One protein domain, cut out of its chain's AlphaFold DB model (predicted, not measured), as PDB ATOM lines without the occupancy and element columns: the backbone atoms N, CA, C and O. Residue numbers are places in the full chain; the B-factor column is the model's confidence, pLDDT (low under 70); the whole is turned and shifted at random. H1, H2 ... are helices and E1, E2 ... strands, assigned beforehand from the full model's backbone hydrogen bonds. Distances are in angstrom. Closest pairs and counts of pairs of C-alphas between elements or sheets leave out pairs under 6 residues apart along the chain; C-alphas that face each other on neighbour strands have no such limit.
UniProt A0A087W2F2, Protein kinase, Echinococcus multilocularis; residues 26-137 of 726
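What this domain is: This is residues 26 to 137 of the 726 residues of the protein "Protein kinase" of Echinococcus multilocularis (UniProt A0A087W2F2). A strongly twisted antiparallel sheet, E3 E2 E1 E4, curls round one long helix, H1, in two layers; loop residues 37 to 42 stick out at one end, and small H2 lies off the sheet toward the other. 112 residues are printed, with four named strands and two named helices, E1 E2 E3 H1 E4 H2, mixed in class. The whole is elongated, 54 by 28 by 23 A, and only just compact, close to loose, with a radius of gyration of the C-alphas of 15.5 A.

How they stand to each other: Start at E1, residues 26 to 35, a hairpin with E2, residues 44 to 54; N 28 and O 50 are 2.9 A apart. E2 and E3, residues 63 to 71, form another hairpin, N 49 and O 68 2.9 A apart, completing a meander, each strand the antiparallel neighbour of the one before. H1, residues 92 to 111, is on the sheet. E4, residues 121 to 124, is E1's antiparallel neighbour, N 27 and O 122 2.9 A apart. H2, residues 130 to 135, is apart from H1. In both helices every O i to N i+4 pair is within hydrogen-bond range.

Where its parts are: Find C-alpha 26 at (3.566, 12.075, 35.535); E1 runs 26.0 A, E2 32.4 A, E3 25.9 A, H1 28.3 A. H2 ends at C-alpha 135, (8.740, 24.112, 53.264).

The domain as a whole: The C-alphas farthest apart, of Cys 39 and Gly 137, are 55.3 A apart. The printed part has no cut; the E3 to H1 link is long. In this model 45 residues have pLDDT under 70, among them 124 to 137.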
ATOM      1  N   VAL A  26       4.041  12.920  36.638       82.19
ATOM      2  CA  VAL A  26       3.566  12.075  35.535       82.19
ATOM      3  C   VAL A  26       4.499  10.886  35.388       82.19
ATOM      4  O   VAL A  26       5.680  11.074  35.101       82.19
ATOM      5  N   ILE A  27       3.991   9.670  35.583       85.19
ATOM      6  CA  ILE A  27       4.727   8.447  35.244       85.19
ATOM      7  C   ILE A  27       4.190   7.921  33.920       85.19
ATOM      8  O   ILE A  27       2.985   7.764  33.760       85.19
ATOM      9  N   GLY A  28       5.076   7.615  32.980       82.75
ATOM     10  CA  GLY A  28       4.710   6.963  31.726       82.75
ATOM     11  C   GLY A  28       5.560   5.731  31.466       82.75
ATOM     12  O   GLY A  28       6.729   5.663  31.857       82.75
ATOM     13  N   LEU A  29       4.968   4.738  30.804       84.62
ATOM     14  CA  LEU A  29       5.656   3.516  30.398       84.62
ATOM     15  C   LEU A  29       6.324   3.738  29.029       84.62
ATOM     16  O   LEU A  29       5.650   3.821  28.004       84.62
ATOM     17  N   ASP A  30       7.650   3.876  29.049       84.31
ATOM     18  CA  ASP A  30       8.526   4.281  27.938       84.31
ATOM     19  C   ASP A  30       8.844   3.109  26.995       84.31
ATOM     20  O   ASP A  30       8.901   3.265  25.778       84.31
ATOM     21  N   CYS A  31       9.068   1.921  27.566       84.69
ATOM     22  CA  CYS A  31       9.434   0.711  26.833       84.69
ATOM     23  C   CYS A  31       9.083  -0.549  27.640       84.69
ATOM     24  O   CYS A  31       9.226  -0.564  28.865       84.69
ATOM     25  N   LEU A  32       8.691  -1.617  26.944       86.19
ATOM     26  CA  LEU A  32       8.490  -2.961  27.483       86.19
ATOM     27  C   LEU A  32       9.344  -3.938  26.659       86.19
ATOM     28  O   LEU A  32       9.235  -4.003  25.438       86.19
ATOM     29  N   GLU A  33      10.244  -4.650  27.334       86.69
ATOM     30  CA  GLU A  33      11.311  -5.463  26.746       86.69
ATOM     31  C   GLU A  33      11.199  -6.907  27.259       86.69
ATOM     32  O   GLU A  33      11.279  -7.153  28.461       86.69
ATOM     33  N   HIS A  34      11.046  -7.887  26.370       82.38
ATOM     34  CA  HIS A  34      10.965  -9.303  26.749       82.38
ATOM     35  C   HIS A  34      12.369  -9.877  26.993       82.38
ATOM     36  O   HIS A  34      13.193  -9.888  26.074       82.38
ATOM     37  N   ARG A  35      12.676 -10.330  28.219       75.19
ATOM     38  CA  ARG A  35      14.037 -10.731  28.609       75.19
ATOM     39  C   ARG A  35      14.170 -12.235  28.877       75.19
ATOM     40  O   ARG A  35      13.917 -12.735  29.970       75.19
ATOM     41  N   THR A  36      14.681 -12.933  27.868       62.94
ATOM     42  CA  THR A  36      15.091 -14.346  27.885       62.94
ATOM     43  C   THR A  36      16.462 -14.537  28.563       62.94
ATOM     44  O   THR A  36      17.432 -14.975  27.939       62.94
ATOM     45  N   GLU A  37      16.605 -14.162  29.842       53.97
ATOM     46  CA  GLU A  37      17.903 -14.210  30.546       53.97
ATOM     47  C   GLU A  37      18.296 -15.620  31.033       53.97
ATOM     48  O   GLU A  37      18.287 -15.937  32.220       53.97
ATOM     49  N   GLY A  38      18.726 -16.460  30.089       52.59
ATOM     50  CA  GLY A  38      19.322 -17.769  30.363       52.59
ATOM     51  C   GLY A  38      18.305 -18.892  30.600       52.59
ATOM     52  O   GLY A  38      17.158 -18.675  30.970       52.59
ATOM     53  N   CYS A  39      18.745 -20.133  30.378       46.66
ATOM     54  CA  CYS A  39      17.878 -21.293  30.114       46.66
ATOM     55  C   CYS A  39      17.020 -21.822  31.289       46.66
ATOM     56  O   CYS A  39      16.570 -22.960  31.213       46.66
ATOM     57  N   ASN A  40      16.840 -21.068  32.379       53.97
ATOM     58  CA  ASN A  40      16.099 -21.504  33.575       53.97
ATOM     59  C   ASN A  40      15.195 -20.430  34.206       53.97
ATOM     60  O   ASN A  40      14.499 -20.740  35.171       53.97
ATOM     61  N   PHE A  41      15.187 -19.194  33.703       51.72
ATOM     62  CA  PHE A  41      14.249 -18.173  34.172       51.72
ATOM     63  C   PHE A  41      13.087 -18.060  33.189       51.72
ATOM     64  O   PHE A  41      13.303 -17.989  31.981       51.72
ATOM     65  N   ALA A  42      11.860 -18.077  33.719       56.81
ATOM     66  CA  ALA A  42      10.674 -17.752  32.936       56.81
ATOM     67  C   ALA A  42      10.814 -16.335  32.364       56.81
ATOM     68  O   ALA A  42      11.453 -15.481  32.984       56.81
ATOM     69  N   ASP A  43      10.239 -16.107  31.185       64.38
ATOM     70  CA  ASP A  43      10.401 -14.866  30.436       64.38
ATOM     71  C   ASP A  43      10.087 -13.630  31.287       64.38
ATOM     72  O   ASP A  43       8.950 -13.382  31.687       64.38
ATOM     73  N   THR A  44      11.125 -12.848  31.593       74.75
ATOM     74  CA  THR A  44      10.982 -11.672  32.453       74.75
ATOM     75  C   THR A  44      10.730 -10.452  31.587       74.75
ATOM     76  O   THR A  44      11.631  -9.913  30.944       74.75
ATOM     77  N   LEU A  45       9.482  -9.992  31.568       83.19
ATOM     78  CA  LEU A  45       9.143  -8.688  31.016       83.19
ATOM     79  C   LEU A  45       9.851  -7.598  31.835       83.19
ATOM     80  O   LEU A  45       9.621  -7.462  33.036       83.19
ATOM     81  N   ARG A  46      10.733  -6.835  31.186       86.75
ATOM     82  CA  ARG A  46      11.451  -5.689  31.752       86.75
ATOM     83  C   ARG A  46      10.822  -4.398  31.251       86.75
ATOM     84  O   ARG A  46      10.727  -4.165  30.051       86.75
ATOM     85  N   LEU A  47      10.438  -3.535  32.175       86.94
ATOM     86  CA  LEU A  47       9.751  -2.286  31.906       86.94
ATOM     87  C   LEU A  47      10.684  -1.108  32.177       86.94
ATOM     88  O   LEU A  47      11.417  -1.080  33.166       86.94
ATOM     89  N   THR A  48      10.659  -0.129  31.279       87.31
ATOM     90  CA  THR A  48      11.329   1.160  31.451       87.31
ATOM     91  C   THR A  48      10.253   2.211  31.657       87.31
ATOM     92  O   THR A  48       9.470   2.476  30.749       87.31
ATOM     93  N   PHE A  49      10.209   2.809  32.840       87.75
ATOM     94  CA  PHE A  49       9.314   3.923  33.137       87.75
ATOM     95  C   PHE A  49      10.082   5.238  33.044       87.75
ATOM     96  O   PHE A  49      11.275   5.304  33.356       87.75
ATOM     97  N   TYR A  50       9.384   6.303  32.663       86.62
ATOM     98  CA  TYR A  50       9.808   7.659  32.964       86.62
ATOM     99  C   TYR A  50       8.927   8.275  34.040       86.62
ATOM    100  O   TYR A  50       7.733   8.009  34.096       86.62
ATOM    101  N   LEU A  51       9.518   9.147  34.846       85.81
ATOM    102  CA  LEU A  51       8.831  10.003  35.802       85.81
ATOM    103  C   LEU A  51       9.189  11.450  35.479       85.81
ATOM    104  O   LEU A  51      10.367  11.800  35.426       85.81
ATOM    105  N   GLN A  52       8.174  12.278  35.267       85.25
ATOM    106  CA  GLN A  52       8.295  13.705  35.027       85.25
ATOM    107  C   GLN A  52       7.749  14.489  36.228       85.25
ATOM    108  O   GLN A  52       6.657  14.192  36.709       85.25
ATOM    109  N   MET A  53       8.515  15.464  36.722       82.50
ATOM    110  CA  MET A  53       8.218  16.246  37.932       82.50
ATOM    111  C   MET A  53       8.574  17.728  37.725       82.50
ATOM    112  O   MET A  53       9.521  18.011  36.989       82.50
ATOM    113  N   PRO A  54       7.890  18.685  38.375       74.19
ATOM    114  CA  PRO A  54       8.380  20.060  38.473       74.19
ATOM    115  C   PRO A  54       9.640  20.137  39.349       74.19
ATOM    116  O   PRO A  54       9.802  19.352  40.282       74.19
ATOM    117  N   ASP A  55      10.522  21.101  39.075       68.19
ATOM    118  CA  ASP A  55      11.636  21.418  39.978       68.19
ATOM    119  C   ASP A  55      11.087  21.985  41.295       68.19
ATOM    120  O   ASP A  55      10.465  23.048  41.305       68.19
ATOM    121  N   ALA A  56      11.343  21.310  42.416       63.94
ATOM    122  CA  ALA A  56      10.885  21.759  43.732       63.94
ATOM    123  C   ALA A  56      11.452  23.136  44.142       63.94
ATOM    124  O   ALA A  56      10.844  23.837  44.948       63.94
ATOM    125  N   ASN A  57      12.595  23.542  43.580       62.16
ATOM    126  CA  ASN A  57      13.245  24.825  43.851       62.16
ATOM    127  C   ASN A  57      12.833  25.919  42.852       62.16
ATOM    128  O   ASN A  57      13.079  27.101  43.103       62.16
ATOM    129  N   LYS A  58      12.281  25.533  41.692       66.75
ATOM    130  CA  LYS A  58      11.975  26.413  40.552       66.75
ATOM    131  C   LYS A  58      10.860  25.818  39.665       66.75
ATOM    132  O   LYS A  58      11.145  25.450  38.524       66.75
ATOM    133  N   PRO A  59       9.601  25.729  40.124       59.34
ATOM    134  CA  PRO A  59       8.535  25.035  39.385       59.34
ATOM    135  C   PRO A  59       8.367  25.517  37.931       59.34
ATOM    136  O   PRO A  59       8.026  24.722  37.057       59.34
ATOM    137  N   ASP A  60       8.697  26.782  37.652       63.06
ATOM    138  CA  ASP A  60       8.641  27.394  36.320       63.06
ATOM    139  C   ASP A  60       9.824  27.030  35.392       63.06
ATOM    140  O   ASP A  60       9.728  27.205  34.177       63.06
ATOM    141  N   SER A  61      10.967  26.559  35.916       58.53
ATOM    142  CA  SER A  61      12.216  26.408  35.137       58.53
ATOM    143  C   SER A  61      12.418  25.033  34.491       58.53
ATOM    144  O   SER A  61      13.552  24.653  34.192       58.53
ATOM    145  N   GLY A  62      11.329  24.308  34.244       64.81
ATOM    146  CA  GLY A  62      11.323  23.070  33.469       64.81
ATOM    147  C   GLY A  62      11.049  21.807  34.283       64.81
ATOM    148  O   GLY A  62      11.207  21.750  35.501       64.81
ATOM    149  N   LEU A  63      10.611  20.776  33.563       73.50
ATOM    150  CA  LEU A  63      10.192  19.501  34.131       73.50
ATOM    151  C   LEU A  63      11.354  18.499  34.127       73.50
ATOM    152  O   LEU A  63      11.850  18.110  33.066       73.50
ATOM    153  N   TRP A  64      11.749  18.043  35.311       75.81
ATOM    154  CA  TRP A  64      12.752  17.003  35.523       75.81
ATOM    155  C   TRP A  64      12.206  15.660  35.034       75.81
ATOM    156  O   TRP A  64      11.120  15.267  35.453       75.81
ATOM    157  N   LYS A  65      12.936  14.946  34.163       79.75
ATOM    158  CA  LYS A  65      12.518  13.634  33.631       79.75
ATOM    159  C   LYS A  65      13.511  12.531  34.004       79.75
ATOM    160  O   LYS A  65      14.535  12.358  33.345       79.75
ATOM    161  N   ILE A  66      13.180  11.772  35.045       79.94
ATOM    162  CA  ILE A  66      13.897  10.563  35.472       79.94
ATOM    163  C   ILE A  66      13.465   9.394  34.572       79.94
ATOM    164  O   ILE A  66      12.312   9.344  34.140       79.94
ATOM    165  N   ARG A  67      14.359   8.436  34.298       83.81
ATOM    166  CA  ARG A  67      13.988   7.107  33.778       83.81
ATOM    167  C   ARG A  67      14.563   6.021  34.678       83.81
ATOM    168  O   ARG A  67      15.713   6.118  35.092       83.81
ATOM    169  N   PHE A  68      13.780   4.985  34.948       82.06
ATOM    170  CA  PHE A  68      14.188   3.836  35.753       82.06
ATOM    171  C   PHE A  68      13.625   2.541  35.161       82.06
ATOM    172  O   PHE A  68      12.759   2.560  34.283       82.06
ATOM    173  N   ARG A  69      14.167   1.405  35.605       85.62
ATOM    174  CA  ARG A  69      13.822   0.075  35.097       85.62
ATOM    175  C   ARG A  69      13.473  -0.863  36.240       85.62
ATOM    176  O   ARG A  69      14.147  -0.851  37.263       85.62
ATOM    177  N   CYS A  70      12.454  -1.679  36.013       85.38
ATOM    178  CA  CYS A  70      12.003  -2.759  36.888       85.38
ATOM    179  C   CYS A  70      11.504  -3.924  36.021       85.38
ATOM    180  O   CYS A  70      11.229  -3.751  34.832       85.38
ATOM    181  N   ASN A  71      11.427  -5.121  36.582       85.88
ATOM    182  CA  ASN A  71      10.808  -6.280  35.949       85.88
ATOM    183  C   ASN A  71       9.331  -6.367  36.359       85.88
ATOM    184  O   ASN A  71       8.928  -5.820  37.382       85.88
ATOM    185  N   LEU A  72       8.518  -7.088  35.586       81.75
ATOM    186  CA  LEU A  72       7.080  -7.219  35.835       81.75
ATOM    187  C   LEU A  72       6.756  -7.765  37.236       81.75
ATOM    188  O   LEU A  72       5.733  -7.408  37.813       81.75
ATOM    189  N   TYR A  73       7.632  -8.613  37.776       80.25
ATOM    190  CA  TYR A  73       7.477  -9.275  39.073       80.25
ATOM    191  C   TYR A  73       8.186  -8.559  40.238       80.25
ATOM    192  O   TYR A  73       8.161  -9.077  41.352       80.25
ATOM    193  N   ASP A  74       8.798  -7.393  40.003       82.00
ATOM    194  CA  ASP A  74       9.445  -6.600  41.055       82.00
ATOM    195  C   ASP A  74       8.400  -6.064  42.052       82.00
ATOM    196  O   ASP A  74       7.327  -5.584  41.670       82.00
ATOM    197  N   THR A  75       8.721  -6.110  43.345       81.81
ATOM    198  CA  THR A  75       7.922  -5.463  44.393       81.81
ATOM    199  C   THR A  75       8.295  -3.984  44.548       81.81
ATOM    200  O   THR A  75       9.269  -3.504  43.967       81.81
ATOM    201  N   ALA A  76       7.545  -3.241  45.372       80.31
ATOM    202  CA  ALA A  76       7.860  -1.845  45.691       80.31
ATOM    203  C   ALA A  76       9.290  -1.658  46.248       80.31
ATOM    204  O   ALA A  76       9.913  -0.627  45.993       80.31
ATOM    205  N   ASP A  77       9.817  -2.662  46.953       83.00
ATOM    206  CA  ASP A  77      11.153  -2.645  47.556       83.00
ATOM    207  C   ASP A  77      12.272  -2.969  46.545       83.00
ATOM    208  O   ASP A  77      13.402  -2.496  46.690       83.00
ATOM    209  N   ASP A  78      11.961  -3.735  45.493       81.19
ATOM    210  CA  ASP A  78      12.907  -4.101  44.427       81.19
ATOM    211  C   ASP A  78      13.145  -2.950  43.433       81.19
ATOM    212  O   ASP A  78      14.239  -2.827  42.867       81.19
ATOM    213  N   ILE A  79      12.137  -2.088  43.238       81.44
ATOM    214  CA  ILE A  79      12.188  -0.937  42.326       81.44
ATOM    215  C   ILE A  79      13.271   0.045  42.782       81.44
ATOM    216  O   ILE A  79      13.135   0.746  43.784       81.44
ATOM    217  N   LYS A  80      14.337   0.160  41.989       79.19
ATOM    218  CA  LYS A  80      15.413   1.131  42.214       79.19
ATOM    219  C   LYS A  80      15.210   2.342  41.319       79.19
ATOM    220  O   LYS A  80      15.412   2.277  40.106       79.19
ATOM    221  N   LEU A  81      14.816   3.456  41.934       74.31
ATOM    222  CA  LEU A  81      14.848   4.755  41.279       74.31
ATOM    223  C   LEU A  81      16.315   5.153  41.109       74.31
ATOM    224  O   LEU A  81      17.048   5.312  42.080       74.31
ATOM    225  N   PHE A  82      16.763   5.271  39.862       67.19
ATOM    226  CA  PHE A  82      18.114   5.730  39.576       67.19
ATOM    227  C   PHE A  82      18.147   7.253  39.663       67.19
ATOM    228  O   PHE A  82      17.628   7.939  38.778       67.19
ATOM    229  N   GLU A  83      18.788   7.783  40.704       59.03
ATOM    230  CA  GLU A  83      19.175   9.190  40.743       59.03
ATOM    231  C   GLU A  83      20.178   9.472  39.616       59.03
ATOM    232  O   GLU A  83      21.371   9.176  39.697       59.03
ATOM    233  N   GLY A  84      19.677  10.029  38.513       53.34
ATOM    234  CA  GLY A  84      20.510  10.612  37.470       53.34
ATOM    235  C   GLY A  84      21.397  11.723  38.038       53.34
ATOM    236  O   GLY A  84      20.946  12.539  38.843       53.34
ATOM    237  N   HIS A  85      22.660  11.759  37.608       34.94
ATOM    238  CA  HIS A  85      23.659  12.711  38.099       34.94
ATOM    239  C   HIS A  85      23.145  14.162  38.084       34.94
ATOM    240  O   HIS A  85      22.880  14.719  37.019       34.94
ATOM    241  N   GLY A  86      23.054  14.773  39.269       48.16
ATOM    242  CA  GLY A  86      22.563  16.142  39.459       48.16
ATOM    243  C   GLY A  86      21.190  16.254  40.129       48.16
ATOM    244  O   GLY A  86      20.770  17.372  40.415       48.16
ATOM    245  N   LEU A  87      20.510  15.139  40.418       50.31
ATOM    246  CA  LEU A  87      19.366  15.139  41.333       50.31
ATOM    247  C   LEU A  87      19.784  15.528  42.753       50.31
ATOM    248  O   LEU A  87      20.797  15.069  43.278       50.31
ATOM    249  N   THR A  88      18.973  16.389  43.364       55.12
ATOM    250  CA  THR A  88      18.875  16.493  44.819       55.12
ATOM    251  C   THR A  88      18.212  15.233  45.355       55.12
ATOM    252  O   THR A  88      17.199  14.818  44.789       55.12
ATOM    253  N   GLU A  89      18.763  14.709  46.449       59.91
ATOM    254  CA  GLU A  89      18.298  13.543  47.210       59.91
ATOM    255  C   GLU A  89      16.762  13.456  47.238       59.91
ATOM    256  O   GLU A  89      16.081  14.348  47.762       59.91
ATOM    257  N   ILE A  90      16.205  12.424  46.594       67.25
ATOM    258  CA  ILE A  90      14.751  12.279  46.470       67.25
ATOM    259  C   ILE A  90      14.170  12.003  47.859       67.25
ATOM    260  O   ILE A  90      14.499  11.012  48.503       67.25
ATOM    261  N   ASN A  91      13.269  12.877  48.316       77.62
ATOM    262  CA  ASN A  91      12.605  12.736  49.610       77.62
ATOM    263  C   ASN A  91      11.932  11.352  49.743       77.62
ATOM    264  O   ASN A  91      11.174  10.957  48.857       77.62
ATOM    265  N   GLU A  92      12.161  10.656  50.861       78.62
ATOM    266  CA  GLU A  92      11.686   9.282  51.107       78.62
ATOM    267  C   GLU A  92      10.166   9.100  50.911       78.62
ATOM    268  O   GLU A  92       9.717   8.046  50.459       78.62
ATOM    269  N   GLU A  93       9.356  10.123  51.212       77.06
ATOM    270  CA  GLU A  93       7.902  10.124  50.979       77.06
ATOM    271  C   GLU A  93       7.577  10.117  49.478       77.06
ATOM    272  O   GLU A  93       6.675   9.414  49.024       77.06
ATOM    273  N   VAL A  94       8.347  10.874  48.690       74.62
ATOM    274  CA  VAL A  94       8.208  10.963  47.233       74.62
ATOM    275  C   VAL A  94       8.707   9.674  46.578       74.62
ATOM    276  O   VAL A  94       7.996   9.125  45.739       74.62
ATOM    277  N   GLU A  95       9.861   9.138  46.995       81.06
ATOM    278  CA  GLU A  95      10.344   7.825  46.539       81.06
ATOM    279  C   GLU A  95       9.309   6.724  46.819       81.06
ATOM    280  O   GLU A  95       8.961   5.963  45.911       81.06
ATOM    281  N   ARG A  96       8.770   6.660  48.044       82.94
ATOM    282  CA  ARG A  96       7.733   5.689  48.423       82.94
ATOM    283  C   ARG A  96       6.463   5.852  47.589       82.94
ATOM    284  O   ARG A  96       5.979   4.861  47.049       82.94
ATOM    285  N   ALA A  97       5.972   7.076  47.389       79.44
ATOM    286  CA  ALA A  97       4.804   7.329  46.543       79.44
ATOM    287  C   ALA A  97       5.018   6.884  45.080       79.44
ATOM    288  O   ALA A  97       4.113   6.313  44.470       79.44
ATOM    289  N   ILE A  98       6.218   7.087  44.521       81.62
ATOM    290  CA  ILE A  98       6.577   6.608  43.176       81.62
ATOM    291  C   ILE A  98       6.610   5.073  43.145       81.62
ATOM    292  O   ILE A  98       6.008   4.468  42.256       81.62
ATOM    293  N   LYS A  99       7.277   4.432  44.114       85.12
ATOM    294  CA  LYS A  99       7.358   2.966  44.235       85.12
ATOM    295  C   LYS A  99       5.978   2.322  44.356       85.12
ATOM    296  O   LYS A  99       5.701   1.352  43.656       85.12
ATOM    297  N   GLU A 100       5.096   2.879  45.183       83.75
ATOM    298  CA  GLU A 100       3.719   2.407  45.341       83.75
ATOM    299  C   GLU A 100       2.905   2.566  44.048       83.75
ATOM    300  O   GLU A 100       2.247   1.612  43.626       83.75
ATOM    301  N   ALA A 101       2.994   3.717  43.369       82.38
ATOM    302  CA  ALA A 101       2.316   3.948  42.090       82.38
ATOM    303  C   ALA A 101       2.784   2.966  41.000       82.38
ATOM    304  O   ALA A 101       1.963   2.372  40.295       82.38
ATOM    305  N   VAL A 102       4.096   2.726  40.894       83.31
ATOM    306  CA  VAL A 102       4.657   1.739  39.961       83.31
ATOM    307  C   VAL A 102       4.235   0.323  40.348       83.31
ATOM    308  O   VAL A 102       3.780  -0.417  39.483       83.31
ATOM    309  N   ALA A 103       4.261  -0.049  41.629       84.44
ATOM    310  CA  ALA A 103       3.787  -1.354  42.090       84.44
ATOM    311  C   ALA A 103       2.271  -1.565  41.879       84.44
ATOM    312  O   ALA A 103       1.812  -2.706  41.801       84.44
ATOM    313  N   VAL A 104       1.459  -0.506  41.774       81.88
ATOM    314  CA  VAL A 104       0.067  -0.600  41.290       81.88
ATOM    315  C   VAL A 104       0.032  -0.895  39.786       81.88
ATOM    316  O   VAL A 104      -0.652  -1.834  39.386       81.88
ATOM    317  N   MET A 105       0.802  -0.176  38.963       80.75
ATOM    318  CA  MET A 105       0.868  -0.428  37.513       80.75
ATOM    319  C   MET A 105       1.411  -1.825  37.178       80.75
ATOM    320  O   MET A 105       0.817  -2.516  36.355       80.75
ATOM    321  N   LEU A 106       2.475  -2.282  37.849       83.44
ATOM    322  CA  LEU A 106       3.033  -3.630  37.680       83.44
ATOM    323  C   LEU A 106       2.005  -4.717  38.023       83.44
ATOM    324  O   LEU A 106       1.860  -5.669  37.265       83.44
ATOM    325  N   ARG A 107       1.220  -4.556  39.098       83.00
ATOM    326  CA  ARG A 107       0.112  -5.481  39.413       83.00
ATOM    327  C   ARG A 107      -1.026  -5.426  38.391       83.00
ATOM    328  O   ARG A 107      -1.658  -6.450  38.155       83.00
ATOM    329  N   GLY A 108      -1.272  -4.271  37.771       79.19
ATOM    330  CA  GLY A 108      -2.184  -4.153  36.629       79.19
ATOM    331  C   GLY A 108      -1.698  -4.964  35.426       79.19
ATOM    332  O   GLY A 108      -2.442  -5.787  34.904       79.19
ATOM    333  N   LEU A 109      -0.424  -4.806  35.057       78.50
ATOM    334  CA  LEU A 109       0.228  -5.547  33.970       78.50
ATOM    335  C   LEU A 109       0.298  -7.061  34.242       78.50
ATOM    336  O   LEU A 109       0.105  -7.848  33.326       78.50
ATOM    337  N   GLN A 110       0.525  -7.481  35.495       79.88
ATOM    338  CA  GLN A 110       0.473  -8.896  35.901       79.88
ATOM    339  C   GLN A 110      -0.935  -9.503  35.766       79.88
ATOM    340  O   GLN A 110      -1.062 -10.718  35.629       79.88
ATOM    341  N   ALA A 111      -1.987  -8.682  35.868       78.56
ATOM    342  CA  ALA A 111      -3.374  -9.124  35.758       78.56
ATOM    343  C   ALA A 111      -3.880  -9.123  34.305       78.56
ATOM    344  O   ALA A 111      -4.649 -10.010  33.938       78.56
ATOM    345  N   ASP A 112      -3.446  -8.158  33.488       75.75
ATOM    346  CA  ASP A 112      -3.627  -8.146  32.034       75.75
ATOM    347  C   ASP A 112      -2.536  -7.305  31.344       75.75
ATOM    348  O   ASP A 112      -2.551  -6.070  31.376       75.75
ATOM    349  N   GLU A 113      -1.625  -7.989  30.650       62.84
ATOM    350  CA  GLU A 113      -0.528  -7.393  29.875       62.84
ATOM    351  C   GLU A 113      -1.020  -6.484  28.728       62.84
ATOM    352  O   GLU A 113      -0.267  -5.637  28.249       62.84
ATOM    353  N   ASN A 114      -2.281  -6.622  28.296       61.69
ATOM    354  CA  ASN A 114      -2.872  -5.870  27.186       61.69
ATOM    355  C   ASN A 114      -3.603  -4.592  27.638       61.69
ATOM    356  O   ASN A 114      -3.854  -3.712  26.813       61.69
ATOM    357  N   SER A 115      -3.963  -4.478  28.922       63.81
ATOM    358  CA  SER A 115      -4.819  -3.389  29.431       63.81
ATOM    359  C   SER A 115      -4.088  -2.066  29.679       63.81
ATOM    360  O   SER A 115      -4.741  -1.034  29.828       63.81
ATOM    361  N   ILE A 116      -2.751  -2.061  29.743       63.50
ATOM    362  CA  ILE A 116      -1.959  -0.862  30.068       63.50
ATOM    363  C   ILE A 116      -1.266  -0.313  28.806       63.50
ATOM    364  O   ILE A 116      -0.284  -0.891  28.336       63.50
ATOM    365  N   PRO A 117      -1.750   0.809  28.229       64.12
ATOM    366  CA  PRO A 117      -1.160   1.381  27.022       64.12
ATOM    367  C   PRO A 117       0.267   1.902  27.246       64.12
ATOM    368  O   PRO A 117       0.527   2.726  28.128       64.12
ATOM    369  N   LEU A 118       1.186   1.464  26.380       68.44
ATOM    370  CA  LEU A 118       2.533   2.027  26.254       68.44
ATOM    371  C   LEU A 118       2.460   3.503  25.832       68.44
ATOM    372  O   LEU A 118       1.600   3.884  25.039       68.44
ATOM    373  N   ASN A 119       3.407   4.319  26.298       70.38
ATOM    374  CA  ASN A 119       3.462   5.771  26.074       70.38
ATOM    375  C   ASN A 119       2.254   6.561  26.626       70.38
ATOM    376  O   ASN A 119       2.032   7.696  26.209       70.38
ATOM    377  N   HIS A 120       1.487   5.996  27.564       70.50
ATOM    378  CA  HIS A 120       0.435   6.721  28.277       70.50
ATOM    379  C   HIS A 120       0.983   7.443  29.519       70.50
ATOM    380  O   HIS A 120       1.771   6.872  30.273       70.50
ATOM    381  N   ASP A 121       0.541   8.685  29.724       74.44
ATOM    382  CA  ASP A 121       0.933   9.562  30.833       74.44
ATOM    383  C   ASP A 121      -0.000   9.375  32.045       74.44
ATOM    384  O   ASP A 121      -1.052  10.012  32.147       74.44
ATOM    385  N   TYR A 122       0.396   8.537  33.006       72.56
ATOM    386  CA  TYR A 122      -0.310   8.385  34.278       72.56
ATOM    387  C   TYR A 122       0.006   9.572  35.193       72.56
ATOM    388  O   TYR A 122       1.065   9.662  35.821       72.56
ATOM    389  N   VAL A 123      -0.934  10.514  35.243       72.94
ATOM    390  CA  VAL A 123      -0.848  11.711  36.084       72.94
ATOM    391  C   VAL A 123      -1.199  11.368  37.525       72.94
ATOM    392  O   VAL A 123      -2.256  10.798  37.791       72.94
ATOM    393  N   PHE A 124      -0.357  11.790  38.463       67.62
ATOM    394  CA  PHE A 124      -0.651  11.730  39.888       67.62
ATOM    395  C   PHE A 124      -0.237  13.024  40.592       67.62
ATOM    396  O   PHE A 124       0.656  13.758  40.164       67.62
ATOM    397  N   TYR A 125      -0.920  13.294  41.696       65.31
ATOM    398  CA  TYR A 125      -0.643  14.416  42.579       65.31
ATOM    399  C   TYR A 125      -0.225  13.810  43.920       65.31
ATOM    400  O   TYR A 125      -1.105  13.427  44.699       65.31
ATOM    401  N   PRO A 126       1.084  13.625  44.185       55.56
ATOM    402  CA  PRO A 126       1.524  13.132  45.479       55.56
ATOM    403  C   PRO A 126       1.030  14.111  46.541       55.56
ATOM    404  O   PRO A 126       1.194  15.328  46.406       55.56
ATOM    405  N   GLN A 127       0.391  13.596  47.591       48.75
ATOM    406  CA  GLN A 127      -0.045  14.452  48.683       48.75
ATOM    407  C   GLN A 127       1.194  14.963  49.412       48.75
ATOM    408  O   GLN A 127       1.734  14.272  50.269       48.75
ATOM    409  N   LEU A 128       1.632  16.181  49.069       43.09
ATOM    410  CA  LEU A 128       2.718  16.864  49.767       43.09
ATOM    411  C   LEU A 128       2.453  16.772  51.271       43.09
ATOM    412  O   LEU A 128       1.389  17.197  51.747       43.09
ATOM    413  N   SER A 129       3.402  16.178  51.991       40.75
ATOM    414  CA  SER A 129       3.292  15.977  53.429       40.75
ATOM    415  C   SER A 129       3.122  17.331  54.143       40.75
ATOM    416  O   SER A 129       3.450  18.378  53.564       40.75
ATOM    417  N   PRO A 130       2.590  17.376  55.377       42.81
ATOM    418  CA  PRO A 130       2.488  18.626  56.134       42.81
ATOM    419  C   PRO A 130       3.825  19.382  56.216       42.81
ATOM    420  O   PRO A 130       3.859  20.607  56.128       42.81
ATOM    421  N   GLU A 131       4.934  18.651  56.292       41.09
ATOM    422  CA  GLU A 131       6.305  19.159  56.321       41.09
ATOM    423  C   GLU A 131       6.679  19.800  54.978       41.09
ATOM    424  O   GLU A 131       7.096  20.958  54.949       41.09
ATOM    425  N   LEU A 132       6.449  19.109  53.852       43.62
ATOM    426  CA  LEU A 132       6.682  19.662  52.512       43.62
ATOM    427  C   LEU A 132       5.788  20.875  52.216       43.62
ATOM    428  O   LEU A 132       6.252  21.830  51.598       43.62
ATOM    429  N   LYS A 133       4.540  20.900  52.703       46.28
ATOM    430  CA  LYS A 133       3.653  22.076  52.606       46.28
ATOM    431  C   LYS A 133       4.203  23.281  53.373       46.28
ATOM    432  O   LYS A 133       4.127  24.399  52.869       46.28
ATOM    433  N   ASN A 134       4.801  23.060  54.546       42.44
ATOM    434  CA  ASN A 134       5.451  24.115  55.326       42.44
ATOM    435  C   ASN A 134       6.741  24.627  54.652       42.44
ATOM    436  O   ASN A 134       7.002  25.829  54.673       42.44
ATOM    437  N   ILE A 135       7.522  23.745  54.016       40.72
ATOM    438  CA  ILE A 135       8.740  24.112  53.264       40.72
ATOM    439  C   ILE A 135       8.388  24.839  51.953       40.72
ATOM    440  O   ILE A 135       9.048  25.811  51.595       40.72
ATOM    441  N   SER A 136       7.307  24.434  51.276       40.38
ATOM    442  CA  SER A 136       6.809  25.029  50.022       40.38
ATOM    443  C   SER A 136       6.306  26.479  50.160       40.38
ATOM    444  O   SER A 136       5.890  27.085  49.171       40.38
ATOM    445  N   GLY A 137       6.346  27.062  51.362       40.53
ATOM    446  CA  GLY A 137       6.674  28.480  51.511       40.53
ATOM    447  C   GLY A 137       5.661  29.502  50.993       40.53
ATOM    448  O   GLY A 137       6.019  30.672  50.865       40.53
TER     449      GLY A 137